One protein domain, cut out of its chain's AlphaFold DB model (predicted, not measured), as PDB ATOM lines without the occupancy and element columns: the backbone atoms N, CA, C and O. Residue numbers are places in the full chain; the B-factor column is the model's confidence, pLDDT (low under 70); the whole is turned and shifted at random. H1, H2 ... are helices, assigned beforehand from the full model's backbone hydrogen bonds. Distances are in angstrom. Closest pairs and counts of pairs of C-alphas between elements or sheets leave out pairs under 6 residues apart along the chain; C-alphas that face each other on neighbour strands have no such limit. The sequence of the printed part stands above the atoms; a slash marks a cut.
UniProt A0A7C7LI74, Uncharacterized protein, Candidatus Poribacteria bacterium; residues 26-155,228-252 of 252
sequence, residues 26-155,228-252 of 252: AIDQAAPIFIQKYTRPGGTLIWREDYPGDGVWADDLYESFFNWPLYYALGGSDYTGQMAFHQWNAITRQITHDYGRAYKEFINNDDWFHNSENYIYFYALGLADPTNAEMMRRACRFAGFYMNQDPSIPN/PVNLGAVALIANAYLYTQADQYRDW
ATOM      1  N   ALA A  26     109.403 128.030 114.112       97.94
ATOM      2  CA  ALA A  26     109.911 128.375 115.438       97.94
ATOM      3  C   ALA A  26     109.716 127.229 116.448       97.94
ATOM      4  O   ALA A  26     110.633 126.929 117.215       97.94
ATOM      5  N   ILE A  27     108.561 126.554 116.420       97.44
ATOM      6  CA  ILE A  27     108.293 125.376 117.258       97.44
ATOM      7  C   ILE A  27     109.255 124.235 116.898       97.44
ATOM      8  O   ILE A  27     109.873 123.660 117.792       97.44
ATOM      9  N   ASP A  28     109.457 123.958 115.606       97.56
ATOM     10  CA  ASP A  28     110.383 122.918 115.134       97.56
ATOM     11  C   ASP A  28     111.833 123.177 115.576       97.56
ATOM     12  O   ASP A  28     112.556 122.241 115.914       97.56
ATOM     13  N   GLN A  29     112.264 124.442 115.619       97.81
ATOM     14  CA  GLN A  29     113.587 124.815 116.134       97.81
ATOM     15  C   GLN A  29     113.697 124.639 117.656       97.81
ATOM     16  O   GLN A  29     114.764 124.285 118.159       97.81
ATOM     17  N   ALA A  30     112.608 124.874 118.391       97.94
ATOM     18  CA  ALA A  30     112.578 124.761 119.845       97.94
ATOM     19  C   ALA A  30     112.443 123.310 120.339       97.94
ATOM     20  O   ALA A  30     112.963 122.982 121.408       97.94
ATOM     21  N   ALA A  31     111.782 122.430 119.581       97.62
ATOM     22  CA  ALA A  31     111.465 121.068 120.019       97.62
ATOM     23  C   ALA A  31     112.700 120.225 120.421       97.62
ATOM     24  O   ALA A  31     112.669 119.634 121.506       97.62
ATOM     25  N   PRO A  32     113.814 120.195 119.655       97.62
ATOM     26  CA  PRO A  32     115.019 119.478 120.076       97.62
ATOM     27  C   PRO A  32     115.644 120.042 121.355       97.62
ATOM     28  O   PRO A  32     116.123 119.284 122.196       97.62
ATOM     29  N   ILE A  33     115.608 121.369 121.526       98.06
ATOM     30  CA  ILE A  33     116.134 122.054 122.717       98.06
ATOM     31  C   ILE A  33     115.300 121.671 123.944       98.06
ATOM     32  O   ILE A  33     115.854 121.377 125.003       98.06
ATOM     33  N   PHE A  34     113.973 121.638 123.794       97.44
ATOM     34  CA  PHE A  34     113.059 121.211 124.850       97.44
ATOM     35  C   PHE A  34     113.343 119.767 125.280       97.44
ATOM     36  O   PHE A  34     113.578 119.523 126.463       97.44
ATOM     37  N   ILE A  35     113.419 118.828 124.331       97.12
ATOM     38  CA  ILE A  35     113.731 117.423 124.637       97.12
ATOM     39  C   ILE A  35     115.082 117.303 125.339       97.12
ATOM     40  O   ILE A  35     115.164 116.671 126.390       97.12
ATOM     41  N   GLN A  36     116.126 117.942 124.808       97.38
ATOM     42  CA  GLN A  36     117.464 117.873 125.395       97.38
ATOM     43  C   GLN A  36     117.498 118.409 126.831       97.38
ATOM     44  O   GLN A  36     118.239 117.895 127.666       97.38
ATOM     45  N   LYS A  37     116.715 119.454 127.118       97.50
ATOM     46  CA  LYS A  37     116.700 120.108 128.426       97.50
ATOM     47  C   LYS A  37     115.883 119.347 129.468       97.50
ATOM     48  O   LYS A  37     116.271 119.345 130.632       97.50
ATOM     49  N   TYR A  38     114.755 118.759 129.071       97.00
ATOM     50  CA  TYR A  38     113.756 118.227 130.006       97.00
ATOM     51  C   TYR A  38     113.655 116.702 130.022       97.00
ATOM     52  O   TYR A  38     112.899 116.162 130.827       97.00
ATOM     53  N   THR A  39     114.422 115.993 129.192       97.69
ATOM     54  CA  THR A  39     114.410 114.523 129.166       97.69
ATOM     55  C   THR A  39     115.800 113.928 129.350       97.69
ATOM     56  O   THR A  39     116.827 114.547 129.069       97.69
ATOM     57  N   ARG A  40     115.835 112.695 129.852       96.00
ATOM     58  CA  ARG A  40     117.040 111.862 129.914       96.00
ATOM     59  C   ARG A  40     117.297 111.213 128.547       96.00
ATOM     60  O   ARG A  40     116.373 111.132 127.742       96.00
ATOM     61  N   PRO A  41     118.490 110.635 128.294       93.25
ATOM     62  CA  PRO A  41     118.783 109.959 127.022       93.25
ATOM     63  C   PRO A  41     117.786 108.855 126.608       93.25
ATOM     64  O   PRO A  41     117.684 108.547 125.428       93.25
ATOM     65  N   GLY A  42     117.042 108.264 127.556       92.19
ATOM     66  CA  GLY A  42     115.987 107.272 127.293       92.19
ATOM     67  C   GLY A  42     114.578 107.843 127.057       92.19
ATOM     68  O   GLY A  42     113.622 107.065 126.982       92.19
ATOM     69  N   GLY A  43     114.450 109.171 127.001       95.94
ATOM     70  CA  GLY A  43     113.206 109.920 126.806       95.94
ATOM     71  C   GLY A  43     112.436 110.240 128.090       95.94
ATOM     72  O   GLY A  43     111.571 111.099 128.074       95.94
ATOM     73  N   THR A  44     112.741 109.603 129.223       95.19
ATOM     74  CA  THR A  44     112.027 109.868 130.484       95.19
ATOM     75  C   THR A  44     112.205 111.323 130.921       95.19
ATOM     76  O   THR A  44     113.306 111.874 130.805       95.19
ATOM     77  N   LEU A  45     111.156 111.931 131.468       94.62
ATOM     78  CA  LEU A  45     111.178 113.311 131.943       94.62
ATOM     79  C   LEU A  45     112.105 113.470 133.155       94.62
ATOM     80  O   LEU A  45     112.159 112.618 134.046       94.62
ATOM     81  N   ILE A  46     112.824 114.594 133.197       93.94
ATOM     82  CA  ILE A  46     113.560 115.051 134.377       93.94
ATOM     83  C   ILE A  46     112.542 115.688 135.324       93.94
ATOM     84  O   ILE A  46     112.239 116.874 135.217       93.94
ATOM     85  N   TRP A  47     111.991 114.877 136.224       87.56
ATOM     86  CA  TRP A  47     110.951 115.302 137.157       87.56
ATOM     87  C   TRP A  47     111.292 114.895 138.594       87.56
ATOM     88  O   TRP A  47     112.345 115.283 139.098       87.56
ATOM     89  N   ARG A  48     110.423 114.134 139.265       82.62
ATOM     90  CA  ARG A  48     110.632 113.644 140.631       82.62
ATOM     91  C   ARG A  48     111.324 112.286 140.615       82.62
ATOM     92  O   ARG A  48     110.951 111.416 139.828       82.62
ATOM     93  N   GLU A  49     112.330 112.131 141.470       77.31
ATOM     94  CA  GLU A  49     113.094 110.882 141.602       77.31
ATOM     95  C   GLU A  49     112.335 109.834 142.426       77.31
ATOM     96  O   GLU A  49     112.349 108.662 142.069       77.31
ATOM     97  N   ASP A  50     111.600 110.272 143.451       72.00
ATOM     98  CA  ASP A  50     110.745 109.414 144.272       72.00
ATOM     99  C   ASP A  50     109.268 109.594 143.914       72.00
ATOM    100  O   ASP A  50     108.850 110.682 143.512       72.00
ATOM    101  N   TYR A  51     108.460 108.546 144.116       68.00
ATOM    102  CA  TYR A  51     106.999 108.613 144.021       68.00
ATOM    103  C   TYR A  51     106.445 109.536 145.125       68.00
ATOM    104  O   TYR A  51     106.475 109.149 146.297       68.00
ATOM    105  N   PRO A  52     105.915 110.738 144.819       64.81
ATOM    106  CA  PRO A  52     105.430 111.673 145.838       64.81
ATOM    107  C   PRO A  52     104.068 111.298 146.450       64.81
ATOM    108  O   PRO A  52     103.450 112.137 147.103       64.81
ATOM    109  N   GLY A  53     103.598 110.062 146.263       64.75
ATOM    110  CA  GLY A  53     102.335 109.569 146.802       64.75
ATOM    111  C   GLY A  53     101.204 109.544 145.779       64.75
ATOM    112  O   GLY A  53     101.390 109.790 144.593       64.75
ATOM    113  N   ASP A  54     100.008 109.232 146.263       58.91
ATOM    114  CA  ASP A  54      98.828 108.944 145.441       58.91
ATOM    115  C   ASP A  54      98.283 110.118 144.614       58.91
ATOM    116  O   ASP A  54      97.400 109.893 143.795       58.91
ATOM    117  N   GLY A  55      98.844 111.320 144.789       54.91
ATOM    118  CA  GLY A  55      98.584 112.513 143.976       54.91
ATOM    119  C   GLY A  55      99.621 112.769 142.874       54.91
ATOM    120  O   GLY A  55      99.785 113.914 142.464       54.91
ATOM    121  N   VAL A  56     100.385 111.756 142.439       58.81
ATOM    122  CA  VAL A  56     101.058 111.812 141.127       58.81
ATOM    123  C   VAL A  56     100.013 111.626 140.048       58.81
ATOM    124  O   VAL A  56      99.540 110.505 139.833       58.81
ATOM    125  N   TRP A  57      99.736 112.702 139.336       75.50
ATOM    126  CA  TRP A  57      98.869 112.699 138.177       75.50
ATOM    127  C   TRP A  57      99.709 112.265 136.975       75.50
ATOM    128  O   TRP A  57     100.709 112.887 136.619       75.50
ATOM    129  N   ALA A  58      99.418 111.079 136.440       85.75
ATOM    130  CA  ALA A  58     100.157 110.529 135.302       85.75
ATOM    131  C   ALA A  58     100.089 111.455 134.070       85.75
ATOM    132  O   ALA A  58     101.015 111.488 133.255       85.75
ATOM    133  N   ASP A  59      98.998 112.204 133.989       88.50
ATOM    134  CA  ASP A  59      98.650 113.221 133.006       88.50
ATOM    135  C   ASP A  59      99.710 114.312 132.947       88.50
ATOM    136  O   ASP A  59     100.204 114.529 131.847       88.50
ATOM    137  N   ASP A  60     100.196 114.851 134.076       90.31
ATOM    138  CA  ASP A  60     101.309 115.822 134.110       90.31
ATOM    139  C   ASP A  60     102.489 115.409 133.195       90.31
ATOM    140  O   ASP A  60     103.114 116.234 132.513       90.31
ATOM    141  N   LEU A  61     102.820 114.109 133.147       93.50
ATOM    142  CA  LEU A  61     103.889 113.618 132.274       93.50
ATOM    143  C   LEU A  61     103.460 113.568 130.808       93.50
ATOM    144  O   LEU A  61     104.212 114.012 129.939       93.50
ATOM    145  N   TYR A  62     102.289 113.006 130.508       95.88
ATOM    146  CA  TYR A  62     101.801 112.917 129.130       95.88
ATOM    147  C   TYR A  62     101.513 114.302 128.527       95.88
ATOM    148  O   TYR A  62     101.794 114.524 127.345       95.88
ATOM    149  N   GLU A  63     101.058 115.261 129.332       94.19
ATOM    150  CA  GLU A  63     100.812 116.655 128.956       94.19
ATOM    151  C   GLU A  63     102.069 117.391 128.488       94.19
ATOM    152  O   GLU A  63     101.999 118.332 127.696       94.19
ATOM    153  N   SER A  64     103.256 116.919 128.863       95.12
ATOM    154  CA  SER A  64     104.499 117.487 128.334       95.12
ATOM    155  C   SER A  64     104.609 117.342 126.804       95.12
ATOM    156  O   SER A  64     105.336 118.105 126.162       95.12
ATOM    157  N   PHE A  65     103.879 116.387 126.202       96.88
ATOM    158  CA  PHE A  65     103.946 116.085 124.768       96.88
ATOM    159  C   PHE A  65     102.583 115.862 124.084       96.88
ATOM    160  O   PHE A  65     102.564 115.567 122.887       96.88
ATOM    161  N   PHE A  66     101.446 116.043 124.771       95.88
ATOM    162  CA  PHE A  66     100.127 115.623 124.259       95.88
ATOM    163  C   PHE A  66      99.749 116.194 122.888       95.88
ATOM    164  O   PHE A  66      99.143 115.507 122.067       95.88
ATOM    165  N   ASN A  67     100.152 117.434 122.610       95.25
ATOM    166  CA  ASN A  67      99.852 118.116 121.352       95.25
ATOM    167  C   ASN A  67     100.836 117.805 120.217       95.25
ATOM    168  O   ASN A  67     100.598 118.229 119.089       95.25
ATOM    169  N   TRP A  68     101.932 117.087 120.468       97.75
ATOM    170  CA  TRP A  68     102.968 116.849 119.458       97.75
ATOM    171  C   TRP A  68     102.483 116.034 118.252       97.75
ATOM    172  O   TRP A  68     102.804 116.427 117.128       97.75
ATOM    173  N   PRO A  69     101.686 114.957 118.412       97.94
ATOM    174  CA  PRO A  69     101.151 114.240 117.259       97.94
ATOM    175  C   PRO A  69     100.185 115.101 116.435       97.94
ATOM    176  O   PRO A  69     100.239 115.087 115.207       97.94
ATOM    177  N   LEU A  70      99.329 115.887 117.101       96.38
ATOM    178  CA  LEU A  70      98.407 116.802 116.423       96.38
ATOM    179  C   LEU A  70      99.177 117.899 115.678       96.38
ATOM    180  O   LEU A  70      98.886 118.191 114.522       96.38
ATOM    181  N   TYR A  71     100.191 118.478 116.319       97.00
ATOM    182  CA  TYR A  71     101.085 119.453 115.706       97.00
ATOM    183  C   TYR A  71     101.772 118.887 114.454       97.00
ATOM    184  O   TYR A  71     101.778 119.540 113.409       97.00
ATOM    185  N   TYR A  72     102.283 117.654 114.528       97.75
ATOM    186  CA  TYR A  72     102.841 116.956 113.373       97.75
ATOM    187  C   TYR A  72     101.806 116.805 112.247       97.75
ATOM    188  O   TYR A  72     102.070 117.212 111.116       97.75
ATOM    189  N   ALA A  73     100.593 116.337 112.565       95.75
ATOM    190  CA  ALA A  73      99.506 116.190 111.594       95.75
ATOM    191  C   ALA A  73      99.101 117.520 110.919       95.75
ATOM    192  O   ALA A  73      98.660 117.527 109.770       95.75
ATOM    193  N   LEU A  74      99.289 118.659 111.598       94.75
ATOM    194  CA  LEU A  74      99.040 120.007 111.064       94.75
ATOM    195  C   LEU A  74     100.203 120.573 110.220       94.75
ATOM    196  O   LEU A  74     100.129 121.715 109.755       94.75
ATOM    197  N   GLY A  75     101.261 119.792 109.984       94.94
ATOM    198  CA  GLY A  75     102.395 120.161 109.131       94.94
ATOM    199  C   GLY A  75     103.657 120.584 109.886       94.94
ATOM    200  O   GLY A  75     104.466 121.335 109.319       94.94
ATOM    201  N   GLY A  76     103.794 120.145 111.141       96.81
ATOM    202  CA  GLY A  76     105.050 120.152 111.892       96.81
ATOM    203  C   GLY A  76     106.093 119.186 111.318       96.81
ATOM    204  O   GLY A  76     105.807 118.391 110.424       96.81
ATOM    205  N   SER A  77     107.328 119.265 111.812       97.25
ATOM    206  CA  SER A  77     108.441 118.456 111.295       97.25
ATOM    207  C   SER A  77     108.329 116.957 111.601       97.25
ATOM    208  O   SER A  77     107.851 116.555 112.665       97.25
ATOM    209  N   ASP A  78     108.912 116.123 110.730       97.69
ATOM    210  CA  ASP A  78     109.062 114.674 110.961       97.69
ATOM    211  C   ASP A  78     109.785 114.353 112.274       97.69
ATOM    212  O   ASP A  78     109.502 113.335 112.903       97.69
ATOM    213  N   TYR A  79     110.685 115.234 112.725       97.56
ATOM    214  CA  TYR A  79     111.327 115.109 114.031       97.56
ATOM    215  C   TYR A  79     110.291 115.100 115.159       97.56
ATOM    216  O   TYR A  79     110.293 114.187 115.984       97.56
ATOM    217  N   THR A  80     109.377 116.077 115.183       97.19
ATOM    218  CA  THR A  80     108.320 116.128 116.204       97.19
ATOM    219  C   THR A  80     107.371 114.939 116.107       97.19
ATOM    220  O   THR A  80     107.032 114.372 117.142       97.19
ATOM    221  N   GLY A  81     107.033 114.490 114.892       97.56
ATOM    222  CA  GLY A  81     106.242 113.277 114.675       97.56
ATOM    223  C   GLY A  81     106.906 112.036 115.275       97.56
ATOM    224  O   GLY A  81     106.305 111.341 116.090       97.56
ATOM    225  N   GLN A  82     108.181 111.793 114.962       97.69
ATOM    226  CA  GLN A  82     108.947 110.669 115.515       97.69
ATOM    227  C   GLN A  82     109.083 110.758 117.041       97.69
ATOM    228  O   GLN A  82     108.911 109.762 117.751       97.69
ATOM    229  N   MET A  83     109.368 111.955 117.557       98.12
ATOM    230  CA  MET A  83     109.506 112.173 118.992       98.12
ATOM    231  C   MET A  83     108.182 112.022 119.734       98.12
ATOM    232  O   MET A  83     108.197 111.536 120.859       98.12
ATOM    233  N   ALA A  84     107.040 112.317 119.111       98.00
ATOM    234  CA  ALA A  84     105.738 112.092 119.722       98.00
ATOM    235  C   ALA A  84     105.511 110.605 120.056       98.00
ATOM    236  O   ALA A  84     105.071 110.282 121.155       98.00
ATOM    237  N   PHE A  85     105.885 109.670 119.180       98.12
ATOM    238  CA  PHE A  85     105.814 108.240 119.517       98.12
ATOM    239  C   PHE A  85     106.889 107.827 120.526       98.12
ATOM    240  O   PHE A  85     106.638 107.006 121.413       98.12
ATOM    241  N   HIS A  86     108.102 108.375 120.404       98.12
ATOM    242  CA  HIS A  86     109.190 108.081 121.336       98.12
ATOM    243  C   HIS A  86     108.823 108.467 122.775       98.12
ATOM    244  O   HIS A  86     108.973 107.650 123.686       98.12
ATOM    245  N   GLN A  87     108.302 109.680 122.959       98.38
ATOM    246  CA  GLN A  87     107.987 110.252 124.263       98.38
ATOM    247  C   GLN A  87     106.792 109.573 124.918       98.38
ATOM    248  O   GLN A  87     106.885 109.220 126.090       98.38
ATOM    249  N   TRP A  88     105.750 109.231 124.154       98.12
ATOM    250  CA  TRP A  88     104.654 108.401 124.658       98.12
ATOM    251  C   TRP A  88     105.192 107.115 125.295       98.12
ATOM    252  O   TRP A  88     104.861 106.775 126.432       98.12
ATOM    253  N   ASN A  89     106.080 106.408 124.586       98.12
ATOM    254  CA  ASN A  89     106.664 105.164 125.079       98.12
ATOM    255  C   ASN A  89     107.581 105.385 126.289       98.12
ATOM    256  O   ASN A  89     107.590 104.561 127.202       98.12
ATOM    257  N   ALA A  90     108.377 106.454 126.295       97.88
ATOM    258  CA  ALA A  90     109.262 106.778 127.408       97.88
ATOM    259  C   ALA A  90     108.494 107.129 128.683       97.88
ATOM    260  O   ALA A  90     108.782 106.562 129.734       97.88
ATOM    261  N   ILE A  91     107.476 107.978 128.567       96.50
ATOM    262  CA  ILE A  91     106.596 108.365 129.669       96.50
ATOM    263  C   ILE A  91     105.828 107.153 130.188       96.50
ATOM    264  O   ILE A  91     105.843 106.892 131.388       96.50
ATOM    265  N   THR A  92     105.255 106.334 129.299       97.06
ATOM    266  CA  THR A  92     104.568 105.095 129.702       97.06
ATOM    267  C   THR A  92     105.497 104.181 130.511       97.06
ATOM    268  O   THR A  92     105.091 103.639 131.542       97.06
ATOM    269  N   ARG A  93     106.763 104.020 130.085       96.31
ATOM    270  CA  ARG A  93     107.768 103.243 130.833       96.31
ATOM    271  C   ARG A  93     108.078 103.867 132.190       96.31
ATOM    272  O   ARG A  93     108.109 103.133 133.169       96.31
ATOM    273  N   GLN A  94     108.272 105.183 132.252       94.31
ATOM    274  CA  GLN A  94     108.539 105.905 133.498       94.31
ATOM    275  C   GLN A  94     107.388 105.726 134.498       94.31
ATOM    276  O   GLN A  94     107.598 105.287 135.623       94.31
ATOM    277  N   ILE A  95     106.147 105.940 134.057       93.62
ATOM    278  CA  ILE A  95     104.944 105.742 134.877       93.62
ATOM    279  C   ILE A  95     104.826 104.289 135.353       93.62
ATOM    280  O   ILE A  95     104.416 104.033 136.486       93.62
ATOM    281  N   THR A  96     105.196 103.327 134.505       94.25
ATOM    282  CA  THR A  96     105.139 101.898 134.839       94.25
ATOM    283  C   THR A  96     106.211 101.496 135.852       94.25
ATOM    284  O   THR A  96     105.903 100.790 136.808       94.25
ATOM    285  N   HIS A  97     107.463 101.900 135.642       92.44
ATOM    286  CA  HIS A  97     108.612 101.341 136.360       92.44
ATOM    287  C   HIS A  97     109.103 102.214 137.508       92.44
ATOM    288  O   HIS A  97     109.437 101.673 138.558       92.44
ATOM    289  N   ASP A  98     109.094 103.531 137.334       90.69
ATOM    290  CA  ASP A  98     109.603 104.459 138.344       90.69
ATOM    291  C   ASP A  98     108.499 104.777 139.363       90.69
ATOM    292  O   ASP A  98     108.764 104.921 140.554       90.69
ATOM    293  N   TYR A  99     107.238 104.823 138.910       89.81
ATOM    294  CA  TYR A  99     106.090 105.192 139.750       89.81
ATOM    295  C   TYR A  99     105.093 104.056 140.008       89.81
ATOM    296  O   TYR A  99     104.237 104.181 140.880       89.81
ATOM    297  N   GLY A 100     105.152 102.944 139.266       90.56
ATOM    298  CA  GLY A 100     104.231 101.814 139.461       90.56
ATOM    299  C   GLY A 100     102.752 102.135 139.190       90.56
ATOM    300  O   GLY A 100     101.868 101.398 139.639       90.56
ATOM    301  N   ARG A 101     102.460 103.228 138.472       90.75
ATOM    302  CA  ARG A 101     101.109 103.785 138.262       90.75
ATOM    303  C   ARG A 101     100.407 103.289 137.004       90.75
ATOM    304  O   ARG A 101      99.208 103.513 136.864       90.75
ATOM    305  N   ALA A 102     101.110 102.563 136.142       94.12
ATOM    306  CA  ALA A 102     100.531 101.925 134.968       94.12
ATOM    307  C   ALA A 102     100.744 100.409 134.981       94.12
ATOM    308  O   ALA A 102     101.757  99.892 135.454       94.12
ATOM    309  N   TYR A 103      99.783  99.699 134.404       95.75
ATOM    310  CA  TYR A 103      99.832  98.270 134.142       95.75
ATOM    311  C   TYR A 103      99.287  98.011 132.736       95.75
ATOM    312  O   TYR A 103      98.327  98.643 132.302       95.75
ATOM    313  N   LYS A 104      99.941  97.120 131.976       96.44
ATOM    314  CA  LYS A 104      99.619  96.879 130.553       96.44
ATOM    315  C   LYS A 104      99.542  98.183 129.717       96.44
ATOM    316  O   LYS A 104      98.743  98.277 128.783       96.44
ATOM    317  N   GLU A 105     100.408  99.152 130.045       96.94
ATOM    318  CA  GLU A 105     100.541 100.477 129.404       96.94
ATOM    319  C   GLU A 105      99.377 101.457 129.655       96.94
ATOM    320  O   GLU A 105      99.295 102.486 128.996       96.94
ATOM    321  N   PHE A 106      98.493 101.167 130.612       97.12
ATOM    322  CA  PHE A 106      97.349 102.013 130.963       97.12
ATOM    323  C   PHE A 106      97.329 102.286 132.473       97.12
ATOM    324  O   PHE A 106      97.808 101.452 133.248       97.12
ATOM    325  N   ILE A 107      96.803 103.435 132.905       95.25
ATOM    326  CA  ILE A 107      96.824 103.847 134.318       95.25
ATOM    327  C   ILE A 107      96.027 102.863 135.185       95.25
ATOM    328  O   ILE A 107      94.999 102.333 134.773       95.25
ATOM    329  N   ASN A 108      96.536 102.555 136.378       94.12
ATOM    330  CA  ASN A 108      96.015 101.476 137.221       94.12
ATOM    331  C   ASN A 108      94.532 101.654 137.586       94.12
ATOM    332  O   ASN A 108      93.742 100.739 137.365       94.12
ATOM    333  N   ASN A 109      94.190 102.782 138.209       92.00
ATOM    334  CA  ASN A 109      92.867 103.074 138.763       92.00
ATOM    335  C   ASN A 109      92.750 104.559 139.142       92.00
ATOM    336  O   ASN A 109      92.730 104.895 140.323       92.00
ATOM    337  N   ASP A 110      92.720 105.431 138.136       92.50
ATOM    338  CA  ASP A 110      92.488 106.873 138.322       92.50
ATOM    339  C   ASP A 110      91.091 107.285 137.885       92.50
ATOM    340  O   ASP A 110      90.364 106.505 137.259       92.50
ATOM    341  N   ASP A 111      90.712 108.509 138.236       92.31
ATOM    342  CA  ASP A 111      89.481 109.080 137.728       92.31
ATOM    343  C   ASP A 111      89.560 109.366 136.225       92.31
ATOM    344  O   ASP A 111      90.621 109.466 135.597       92.31
ATOM    345  N   TRP A 112      88.381 109.454 135.620       93.44
ATOM    346  CA  TRP A 112      88.273 109.659 134.187       93.44
ATOM    347  C   TRP A 112      88.575 111.081 133.719       93.44
ATOM    348  O   TRP A 112      88.789 111.263 132.520       93.44
ATOM    349  N   PHE A 113      88.634 112.065 134.619       92.12
ATOM    350  CA  PHE A 113      89.083 113.407 134.260       92.12
ATOM    351  C   PHE A 113      90.565 113.338 133.881       92.12
ATOM    352  O   PHE A 113      90.903 113.549 132.714       92.12
ATOM    353  N   HIS A 114      91.402 112.855 134.799       91.88
ATOM    354  CA  HIS A 114      92.836 112.723 134.561       91.88
ATOM    355  C   HIS A 114      93.134 111.683 133.473       91.88
ATOM    356  O   HIS A 114      93.951 111.925 132.584       91.88
ATOM    357  N   ASN A 115      92.443 110.530 133.430       93.50
ATOM    358  CA  ASN A 115      92.602 109.597 132.297       93.50
ATOM    359  C   ASN A 115      92.281 110.274 130.948       93.50
ATOM    360  O   ASN A 115      92.946 109.998 129.951       93.50
ATOM    361  N   SER A 116      91.292 111.167 130.883       93.38
ATOM    362  CA  SER A 116      90.993 111.874 129.633       93.38
ATOM    363  C   SER A 116      92.137 112.801 129.222       93.38
ATOM    364  O   SER A 116      92.516 112.786 128.052       93.38
ATOM    365  N   GLU A 117      92.736 113.532 130.165       93.38
ATOM    366  CA  GLU A 117      93.909 114.388 129.920       93.38
ATOM    367  C   GLU A 117      95.099 113.574 129.395       93.38
ATOM    368  O   GLU A 117      95.648 113.880 128.332       93.38
ATOM    369  N   ASN A 118      95.396 112.444 130.048       92.81
ATOM    370  CA  ASN A 118      96.400 111.476 129.599       92.81
ATOM    371  C   ASN A 118      96.201 111.074 128.124       92.81
ATOM    372  O   ASN A 118      97.132 111.088 127.311       92.81
ATOM    373  N   TYR A 119      94.982 110.649 127.775       94.81
ATOM    374  CA  TYR A 119      94.734 109.916 126.534       94.81
ATOM    375  C   TYR A 119      94.379 110.788 125.332       94.81
ATOM    376  O   TYR A 119      94.405 110.272 124.216       94.81
ATOM    377  N   ILE A 120      94.189 112.103 125.494       95.19
ATOM    378  CA  ILE A 120      94.184 113.027 124.344       95.19
ATOM    379  C   ILE A 120      95.478 112.868 123.529       95.19
ATOM    380  O   ILE A 120      95.426 112.798 122.298       95.19
ATOM    381  N   TYR A 121      96.623 112.702 124.206       97.69
ATOM    382  CA  TYR A 121      97.891 112.360 123.559       97.69
ATOM    383  C   TYR A 121      97.768 111.056 122.752       97.69
ATOM    384  O   TYR A 121      98.084 111.011 121.561       97.69
ATOM    385  N   PHE A 122      97.259 109.996 123.381       97.50
ATOM    386  CA  PHE A 122      97.106 108.687 122.749       97.50
ATOM    387  C   PHE A 122      96.240 108.732 121.486       97.50
ATOM    388  O   PHE A 122      96.610 108.159 120.462       97.50
ATOM    389  N   TYR A 123      95.112 109.442 121.528       97.06
ATOM    390  CA  TYR A 123      94.221 109.582 120.376       97.06
ATOM    391  C   TYR A 123      94.901 110.333 119.227       97.06
ATOM    392  O   TYR A 123      94.802 109.927 118.067       97.06
ATOM    393  N   ALA A 124      95.659 111.387 119.541       97.38
ATOM    394  CA  ALA A 124      96.382 112.157 118.537       97.38
ATOM    395  C   ALA A 124      97.487 111.335 117.842       97.38
ATOM    396  O   ALA A 124      97.771 111.578 116.670       97.38
ATOM    397  N   LEU A 125      98.079 110.330 118.505       98.06
ATOM    398  CA  LEU A 125      99.037 109.417 117.859       98.06
ATOM    399  C   LEU A 125      98.398 108.640 116.700       98.06
ATOM    400  O   LEU A 125      99.054 108.418 115.684       98.06
ATOM    401  N   GLY A 126      97.120 108.274 116.815       95.19
ATOM    402  CA  GLY A 126      96.397 107.628 115.721       95.19
ATOM    403  C   GLY A 126      96.005 108.554 114.588       95.19
ATOM    404  O   GLY A 126      95.991 108.130 113.435       95.19
ATOM    405  N   LEU A 127      95.773 109.832 114.893       93.44
ATOM    406  CA  LEU A 127      95.631 110.859 113.865       93.44
ATOM    407  C   LEU A 127      96.947 111.074 113.099       93.44
ATOM    408  O   LEU A 127      96.922 111.247 111.883       93.44
ATOM    409  N   ALA A 128      98.081 111.058 113.805       96.94
ATOM    410  CA  ALA A 128      99.407 111.250 113.224       96.94
ATOM    411  C   ALA A 128      99.844 110.081 112.325       96.94
ATOM    412  O   ALA A 128     100.412 110.312 111.260       96.94
ATOM    413  N   ASP A 129      99.578 108.839 112.740       96.38
ATOM    414  CA  ASP A 129      99.816 107.642 111.931       96.38
ATOM    415  C   ASP A 129      98.723 106.581 112.178       96.38
ATOM    416  O   ASP A 129      98.829 105.765 113.106       96.38
ATOM    417  N   PRO A 130      97.681 106.533 111.326       94.81
ATOM    418  CA  PRO A 130      96.610 105.549 111.455       94.81
ATOM    419  C   PRO A 130      97.049 104.131 111.060       94.81
ATOM    420  O   PRO A 130      96.315 103.174 111.297       94.81
ATOM    421  N   THR A 131      98.236 103.964 110.464       96.00
ATOM    422  CA  THR A 131      98.769 102.656 110.045       96.00
ATOM    423  C   THR A 131      99.635 101.991 111.117       96.00
ATOM    424  O   THR A 131     100.057 100.840 110.958       96.00
ATOM    425  N   ASN A 132      99.873 102.677 112.239       97.12
ATOM    426  CA  ASN A 132     100.699 102.170 113.321       97.12
ATOM    427  C   ASN A 132     100.035 100.979 114.036       97.12
ATOM    428  O   ASN A 132      99.150 101.130 114.884       97.12
ATOM    429  N   ALA A 133     100.516  99.772 113.735       97.50
ATOM    430  CA  ALA A 133      99.963  98.536 114.283       97.50
ATOM    431  C   ALA A 133     100.078  98.427 115.816       97.50
ATOM    432  O   ALA A 133      99.264  97.745 116.438       97.50
ATOM    433  N   GLU A 134     101.070  99.071 116.440       97.94
ATOM    434  CA  GLU A 134     101.194  99.079 117.902       97.94
ATOM    435  C   GLU A 134     100.143  99.988 118.544       97.94
ATOM    436  O   GLU A 134      99.538  99.602 119.543       97.94
ATOM    437  N   MET A 135      99.854 101.148 117.944       98.00
ATOM    438  CA  MET A 135      98.783 102.021 118.436       98.00
ATOM    439  C   MET A 135      97.418 101.348 118.311       98.00
ATOM    440  O   MET A 135      96.641 101.381 119.261       98.00
ATOM    441  N   MET A 136      97.163 100.646 117.203       98.38
ATOM    442  CA  MET A 136      95.956  99.829 117.052       98.38
ATOM    443  C   MET A 136      95.855  98.759 118.151       98.38
ATOM    444  O   MET A 136      94.809  98.622 118.782       98.38
ATOM    445  N   ARG A 137      96.939  98.012 118.430       98.50
ATOM    446  CA  ARG A 137      96.949  97.005 119.511       98.50
ATOM    447  C   ARG A 137      96.644  97.622 120.876       98.50
ATOM    448  O   ARG A 137      95.883  97.037 121.648       98.50
ATOM    449  N   ARG A 138      97.216  98.793 121.166       98.31
ATOM    450  CA  ARG A 138      96.932  99.562 122.386       98.31
ATOM    451  C   ARG A 138      95.478 100.006 122.435       98.31
ATOM    452  O   ARG A 138      94.849  99.797 123.462       98.31
ATOM    453  N   ALA A 139      94.925 100.514 121.335       98.38
ATOM    454  CA  ALA A 139      93.540 100.972 121.275       98.38
ATOM    455  C   ALA A 139      92.575  99.827 121.604       98.38
ATOM    456  O   ALA A 139      91.740  99.967 122.496       98.38
ATOM    457  N   CYS A 140      92.768  98.658 120.985       98.44
ATOM    458  CA  CYS A 140      91.974  97.468 121.290       98.44
ATOM    459  C   CYS A 140      92.120  97.030 122.754       98.44
ATOM    460  O   CYS A 140      91.122  96.711 123.396       98.44
ATOM    461  N   ARG A 141      93.345  97.022 123.298       98.19
ATOM    462  CA  ARG A 141      93.590  96.614 124.690       98.19
ATOM    463  C   ARG A 141      92.984  97.590 125.695       98.19
ATOM    464  O   ARG A 141      92.393  97.148 126.674       98.19
ATOM    465  N   PHE A 142      93.127  98.891 125.459       98.06
ATOM    466  CA  PHE A 142      92.612  99.932 126.345       98.06
ATOM    467  C   PHE A 142      91.085  99.935 126.342       98.06
ATOM    468  O   PHE A 142      90.479  99.972 127.410       98.06
ATOM    469  N   ALA A 143      90.466  99.776 125.168       98.25
ATOM    470  CA  ALA A 143      89.032  99.537 125.065       98.25
ATOM    471  C   ALA A 143      88.607  98.262 125.815       98.25
ATOM    472  O   ALA A 143      87.633  98.268 126.566       98.25
ATOM    473  N   GLY A 144      89.395  97.189 125.703       97.69
ATOM    474  CA  GLY A 144      89.158  95.924 126.397       97.69
ATOM    475  C   GLY A 144      89.034  96.038 127.921       97.69
ATOM    476  O   GLY A 144      88.272  95.269 128.512       97.69
ATOM    477  N   PHE A 145      89.688  97.023 128.554       97.75
ATOM    478  CA  PHE A 145      89.539  97.289 129.993       97.75
ATOM    479  C   PHE A 145      88.135  97.756 130.392       97.75
ATOM    480  O   PHE A 145      87.786  97.634 131.561       97.75
ATOM    481  N   TYR A 146      87.329  98.255 129.452       97.69
ATOM    482  CA  TYR A 146      85.967  98.748 129.696       97.69
ATOM    483  C   TYR A 146      84.892  97.949 128.946       97.69
ATOM    484  O   TYR A 146      83.701  98.184 129.120       97.69
ATOM    485  N   MET A 147      85.291  96.941 128.166       97.56
ATOM    486  CA  MET A 147      84.389  96.075 127.398       97.56
ATOM    487  C   MET A 147      84.244  94.660 127.982       97.56
ATOM    488  O   MET A 147      83.761  93.761 127.298       97.56
ATOM    489  N   ASN A 148      84.675  94.432 129.229       95.00
ATOM    490  CA  ASN A 148      84.651  93.114 129.886       95.00
ATOM    491  C   ASN A 148      85.406  92.009 129.120       95.00
ATOM    492  O   ASN A 148      85.065  90.831 129.216       95.00
ATOM    493  N   GLN A 149      86.452  92.377 128.372       95.12
ATOM    494  CA  GLN A 149      87.282  91.420 127.629       95.12
ATOM    495  C   GLN A 149      88.313  90.713 128.524       95.12
ATOM    496  O   GLN A 149      88.797  89.637 128.178       95.12
ATOM    497  N   ASP A 150      88.634  91.296 129.683       93.62
ATOM    498  CA  ASP A 150      89.479  90.699 130.717       93.62
ATOM    499  C   ASP A 150      88.664  90.554 132.019       93.62
ATOM    500  O   ASP A 150      88.447  91.549 132.714       93.62
ATOM    501  N   PRO A 151      88.214  89.336 132.387       92.38
ATOM    502  CA  PRO A 151      87.429  89.115 133.605       92.38
ATOM    503  C   PRO A 151      88.145  89.509 134.904       92.38
ATOM    504  O   PRO A 151      87.489  89.681 135.930       92.38
ATOM    505  N   SER A 152      89.478  89.643 134.883       93.88
ATOM    506  CA  SER A 152      90.256  90.102 136.041       93.88
ATOM    507  C   SER A 152      90.221  91.623 136.235       93.88
ATOM    508  O   SER A 152      90.625  92.107 137.291       93.88
ATOM    509  N   ILE A 153      89.700  92.375 135.256       96.31
ATOM    510  CA  ILE A 153      89.614  93.842 135.258       96.31
ATOM    511  C   ILE A 153      88.144  94.243 135.046       96.31
ATOM    512  O   ILE A 153      87.744  94.657 133.956       96.31
ATOM    513  N   PRO A 154      87.287  94.100 136.070       95.94
ATOM    514  CA  PRO A 154      85.851  94.253 135.896       95.94
ATOM    515  C   PRO A 154      85.435  95.721 136.072       95.94
ATOM    516  O   PRO A 154      84.705  96.027 137.014       95.94
ATOM    517  N   ASN A 155      85.922  96.632 135.219       97.50
ATOM    518  CA  ASN A 155      85.580  98.063 135.295       97.50
ATOM    519  C   ASN A 155      84.118  98.344 134.929       97.50
ATOM    520  O   ASN A 155      83.539  99.278 135.473       97.50
ATOM    521  N   PRO A 228      79.366 111.071 136.095       94.31
ATOM    522  CA  PRO A 228      79.315 111.592 134.725       94.31
ATOM    523  C   PRO A 228      80.676 111.687 134.020       94.31
ATOM    524  O   PRO A 228      80.750 111.516 132.807       94.31
ATOM    525  N   VAL A 229      81.757 111.921 134.771       93.56
ATOM    526  CA  VAL A 229      83.114 112.017 134.218       93.56
ATOM    527  C   VAL A 229      83.587 110.715 133.555       93.56
ATOM    528  O   VAL A 229      84.336 110.763 132.583       93.56
ATOM    529  N   ASN A 230      83.071 109.560 133.981       96.62
ATOM    530  CA  ASN A 230      83.388 108.252 133.404       96.62
ATOM    531  C   ASN A 230      82.983 108.120 131.926       96.62
ATOM    532  O   ASN A 230      83.512 107.260 131.220       96.62
ATOM    533  N   LEU A 231      82.126 109.013 131.409       95.75
ATOM    534  CA  LEU A 231      81.833 109.107 129.974       95.75
ATOM    535  C   LEU A 231      83.086 109.360 129.117       95.75
ATOM    536  O   LEU A 231      83.066 109.046 127.927       95.75
ATOM    537  N   GLY A 232      84.191 109.843 129.700       95.38
ATOM    538  CA  GLY A 232      85.492 109.916 129.025       95.38
ATOM    539  C   GLY A 232      85.952 108.577 128.425       95.38
ATOM    540  O   GLY A 232      86.616 108.563 127.386       95.38
ATOM    541  N   ALA A 233      85.508 107.443 128.988       96.62
ATOM    542  CA  ALA A 233      85.798 106.102 128.478       96.62
ATOM    543  C   ALA A 233      85.324 105.861 127.045       96.62
ATOM    544  O   ALA A 233      85.943 105.085 126.315       96.62
ATOM    545  N   VAL A 234      84.274 106.563 126.608       96.75
ATOM    546  CA  VAL A 234      83.731 106.446 125.249       96.75
ATOM    547  C   VAL A 234      84.799 106.758 124.198       96.75
ATOM    548  O   VAL A 234      84.840 106.103 123.157       96.75
ATOM    549  N   ALA A 235      85.716 107.692 124.472       96.50
ATOM    550  CA  ALA A 235      86.781 108.043 123.536       96.50
ATOM    551  C   ALA A 235      87.776 106.888 123.297       96.50
ATOM    552  O   ALA A 235      88.255 106.733 122.173       96.50
ATOM    553  N   LEU A 236      88.033 106.023 124.291       96.62
ATOM    554  CA  LEU A 236      88.846 104.814 124.085       96.62
ATOM    555  C   LEU A 236      88.181 103.862 123.099       96.62
ATOM    556  O   LEU A 236      88.839 103.324 122.205       96.62
ATOM    557  N   ILE A 237      86.878 103.652 123.281       98.00
ATOM    558  CA  ILE A 237      86.101 102.715 122.474       98.00
ATOM    559  C   ILE A 237      85.974 103.250 121.048       98.00
ATOM    560  O   ILE A 237      86.252 102.529 120.087       98.00
ATOM    561  N   ALA A 238      85.688 104.547 120.908       98.00
ATOM    562  CA  ALA A 238      85.683 105.236 119.626       98.00
ATOM    563  C   ALA A 238      87.046 105.141 118.923       98.00
ATOM    564  O   ALA A 238      87.094 104.868 117.727       98.00
ATOM    565  N   ASN A 239      88.160 105.294 119.643       97.88
ATOM    566  CA  ASN A 239      89.492 105.155 119.055       97.88
ATOM    567  C   ASN A 239      89.742 103.731 118.524       97.88
ATOM    568  O   ASN A 239      90.215 103.558 117.401       97.88
ATOM    569  N   ALA A 240      89.367 102.695 119.283       98.19
ATOM    570  CA  ALA A 240      89.456 101.310 118.815       98.19
ATOM    571  C   ALA A 240      88.565 101.052 117.585       98.19
ATOM    572  O   ALA A 240      88.992 100.375 116.643       98.19
ATOM    573  N   TYR A 241      87.364 101.641 117.549       98.31
ATOM    574  CA  TYR A 241      86.499 101.612 116.370       98.31
ATOM    575  C   TYR A 241      87.155 102.291 115.162       98.31
ATOM    576  O   TYR A 241      87.165 101.713 114.080       98.31
ATOM    577  N   LEU A 242      87.752 103.474 115.325       97.12
ATOM    578  CA  LEU A 242      88.398 104.198 114.224       97.12
ATOM    579  C   LEU A 242      89.504 103.367 113.564       97.12
ATOM    580  O   LEU A 242      89.571 103.320 112.336       97.12
ATOM    581  N   TYR A 243      90.301 102.648 114.357       97.69
ATOM    582  CA  TYR A 243      91.335 101.753 113.835       97.69
ATOM    583  C   TYR A 243      90.794 100.495 113.153       97.69
ATOM    584  O   TYR A 243      91.328 100.068 112.132       97.69
ATOM    585  N   THR A 244      89.790  99.851 113.749       97.25
ATOM    586  CA  THR A 244      89.417  98.472 113.383       97.25
ATOM    587  C   THR A 244      88.139  98.368 112.565       97.25
ATOM    588  O   THR A 244      87.932  97.361 111.893       97.25
ATOM    589  N   GLN A 245      87.271  99.377 112.651       97.25
ATOM    590  CA  GLN A 245      85.901  99.384 112.136       97.25
ATOM    591  C   GLN A 245      85.055  98.195 112.636       97.25
ATOM    592  O   GLN A 245      84.067  97.830 112.005       97.25
ATOM    593  N   ALA A 246      85.436  97.562 113.754       98.25
ATOM    594  CA  ALA A 246      84.736  96.390 114.266       98.25
ATOM    595  C   ALA A 246      83.457  96.784 115.020       98.25
ATOM    596  O   ALA A 246      83.492  97.604 115.938       98.25
ATOM    597  N   ASP A 247      82.344  96.132 114.670       98.19
ATOM    598  CA  ASP A 247      80.996  96.441 115.167       98.19
ATOM    599  C   ASP A 247      80.889  96.447 116.699       98.19
ATOM    600  O   ASP A 247      80.230  97.315 117.261       98.19
ATOM    601  N   GLN A 248      81.623  95.564 117.384       97.31
ATOM    602  CA  GLN A 248      81.622  95.483 118.852       97.31
ATOM    603  C   GLN A 248      81.967  96.808 119.551       97.31
ATOM    604  O   GLN A 248      81.488  97.044 120.652       97.31
ATOM    605  N   TYR A 249      82.806  97.656 118.940       98.19
ATOM    606  CA  TYR A 249      83.178  98.953 119.511       98.19
ATOM    607  C   TYR A 249      82.110 100.020 119.250       98.19
ATOM    608  O   TYR A 249      81.972 100.948 120.031       98.19
ATOM    609  N   ARG A 250      81.361  99.908 118.151       96.94
ATOM    610  CA  ARG A 250      80.245 100.818 117.852       96.94
ATOM    611  C   ARG A 250      79.018 100.496 118.704       96.94
ATOM    612  O   ARG A 250      78.253 101.397 119.026       96.94
ATOM    613  N   ASP A 251      78.807  99.214 118.983       95.06
ATOM    614  CA  ASP A 251      77.612  98.718 119.665       95.06
ATOM    615  C   ASP A 251      77.706  98.825 121.204       95.06
ATOM    616  O   ASP A 251      76.671  98.747 121.873       95.06
ATOM    617  N   TRP A 252      78.921  98.969 121.752       95.12
ATOM    618  CA  TRP A 252      79.177  99.270 123.168       95.12
ATOM    619  C   TRP A 252      78.805 100.718 123.489       95.12
ATOM    620  O   TRP A 252      78.095 100.915 124.504       95.12
TER     621      TRP A 252
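AT A GLANCE: This is residues 26 to 155 and 228 to 252 of the 252 residues of an uncharacterized protein of Candidatus Poribacteria bacterium (UniProt A0A7C7LI74). What shape does the model take? Helices stand in a row, with long H4 and H5 side by side in the middle and the short H2 and H3 packing on both, H1 at one end next to H4, and H7 followed by H8 toward the other end. H6 packs on H7 and makes a corner with H5. What is it built of, and how large is it? The printed part has 155 residues with eight named helices, H1 to H8 in chain order, and no named strand, an all helix domain. It is compact, with a radius of gyration of the C-alphas of 15.7 A, and spans 45 by 38 by 26 A.

HOW THE PARTS SIT: What stands beside the longest helix? H4, residues 78 to 97, forms a helical hairpin with H5, residues 112 to 128, at a tilt of 35.4 degrees, only just steep; residues 81 to 88 and 121 to 128 alone touch, the closest C-alphas being those of Phe 85 and Leu 125, 7.1 A apart. H1, residues 26 to 38, only just touches H4, with 3 pairs of C-alphas within 8 A, the closest those of Ala 31 and Thr 80, 7.0 A. What else touches H5, the hub? H2, residues 58 to 63, touches residues 114 to 121 of H5 alone, the C-alphas of Asp 59 and Asn 118 closest at 4.4 A, and H3, residues 68 to 73, touches residues 121 to 128 of H5 alone, the C-alphas of Ala 73 and Ala 128 closest at 5.2 A. H5, H6, residues 133 to 144, and H7, residues 228 to 244, form an up and down bundle, each running against the one before; H6 and H7 touch, the C-alphas of Ala 139 and Ala 240 closest at 4.8 A, while H5 and H6 touch only at the corner, only just, with 3 pairs within 8 A. H8, residues 247 to 251, touches residues 237 to 241 of H7 alone, the C-alphas of Tyr 241 and Tyr 249 closest at 5.3 A. How complete are the helix backbones? Every O i to N i+4 pair is within hydrogen-bond range in H2, H3, H6 and H8, but 7 of 9 are in H1, 15 of 16 in H4, 10 of 13 in H5 and 8 of 13 in H7.

IN THESE COORDINATES: Where does H4 run? It goes 28.7 A from C-alpha 78 at (109.062, 114.674, 110.961) to C-alpha 97 at (108.612, 101.341, 136.360). How long are H5 and H7? H5 measures 23.8 A, with a kink of 34 degrees near residue 119, and H7 measures 27.0 A.

THE WHOLE: Where is the cut? Residues 156 to 227 are not printed, and C-alphas 155 and 228 are 14.9 A apart. Which links are long, and where is confidence low? H1 to H2 and H4 to H5 are long; residues 51 to 56 have pLDDT under 70.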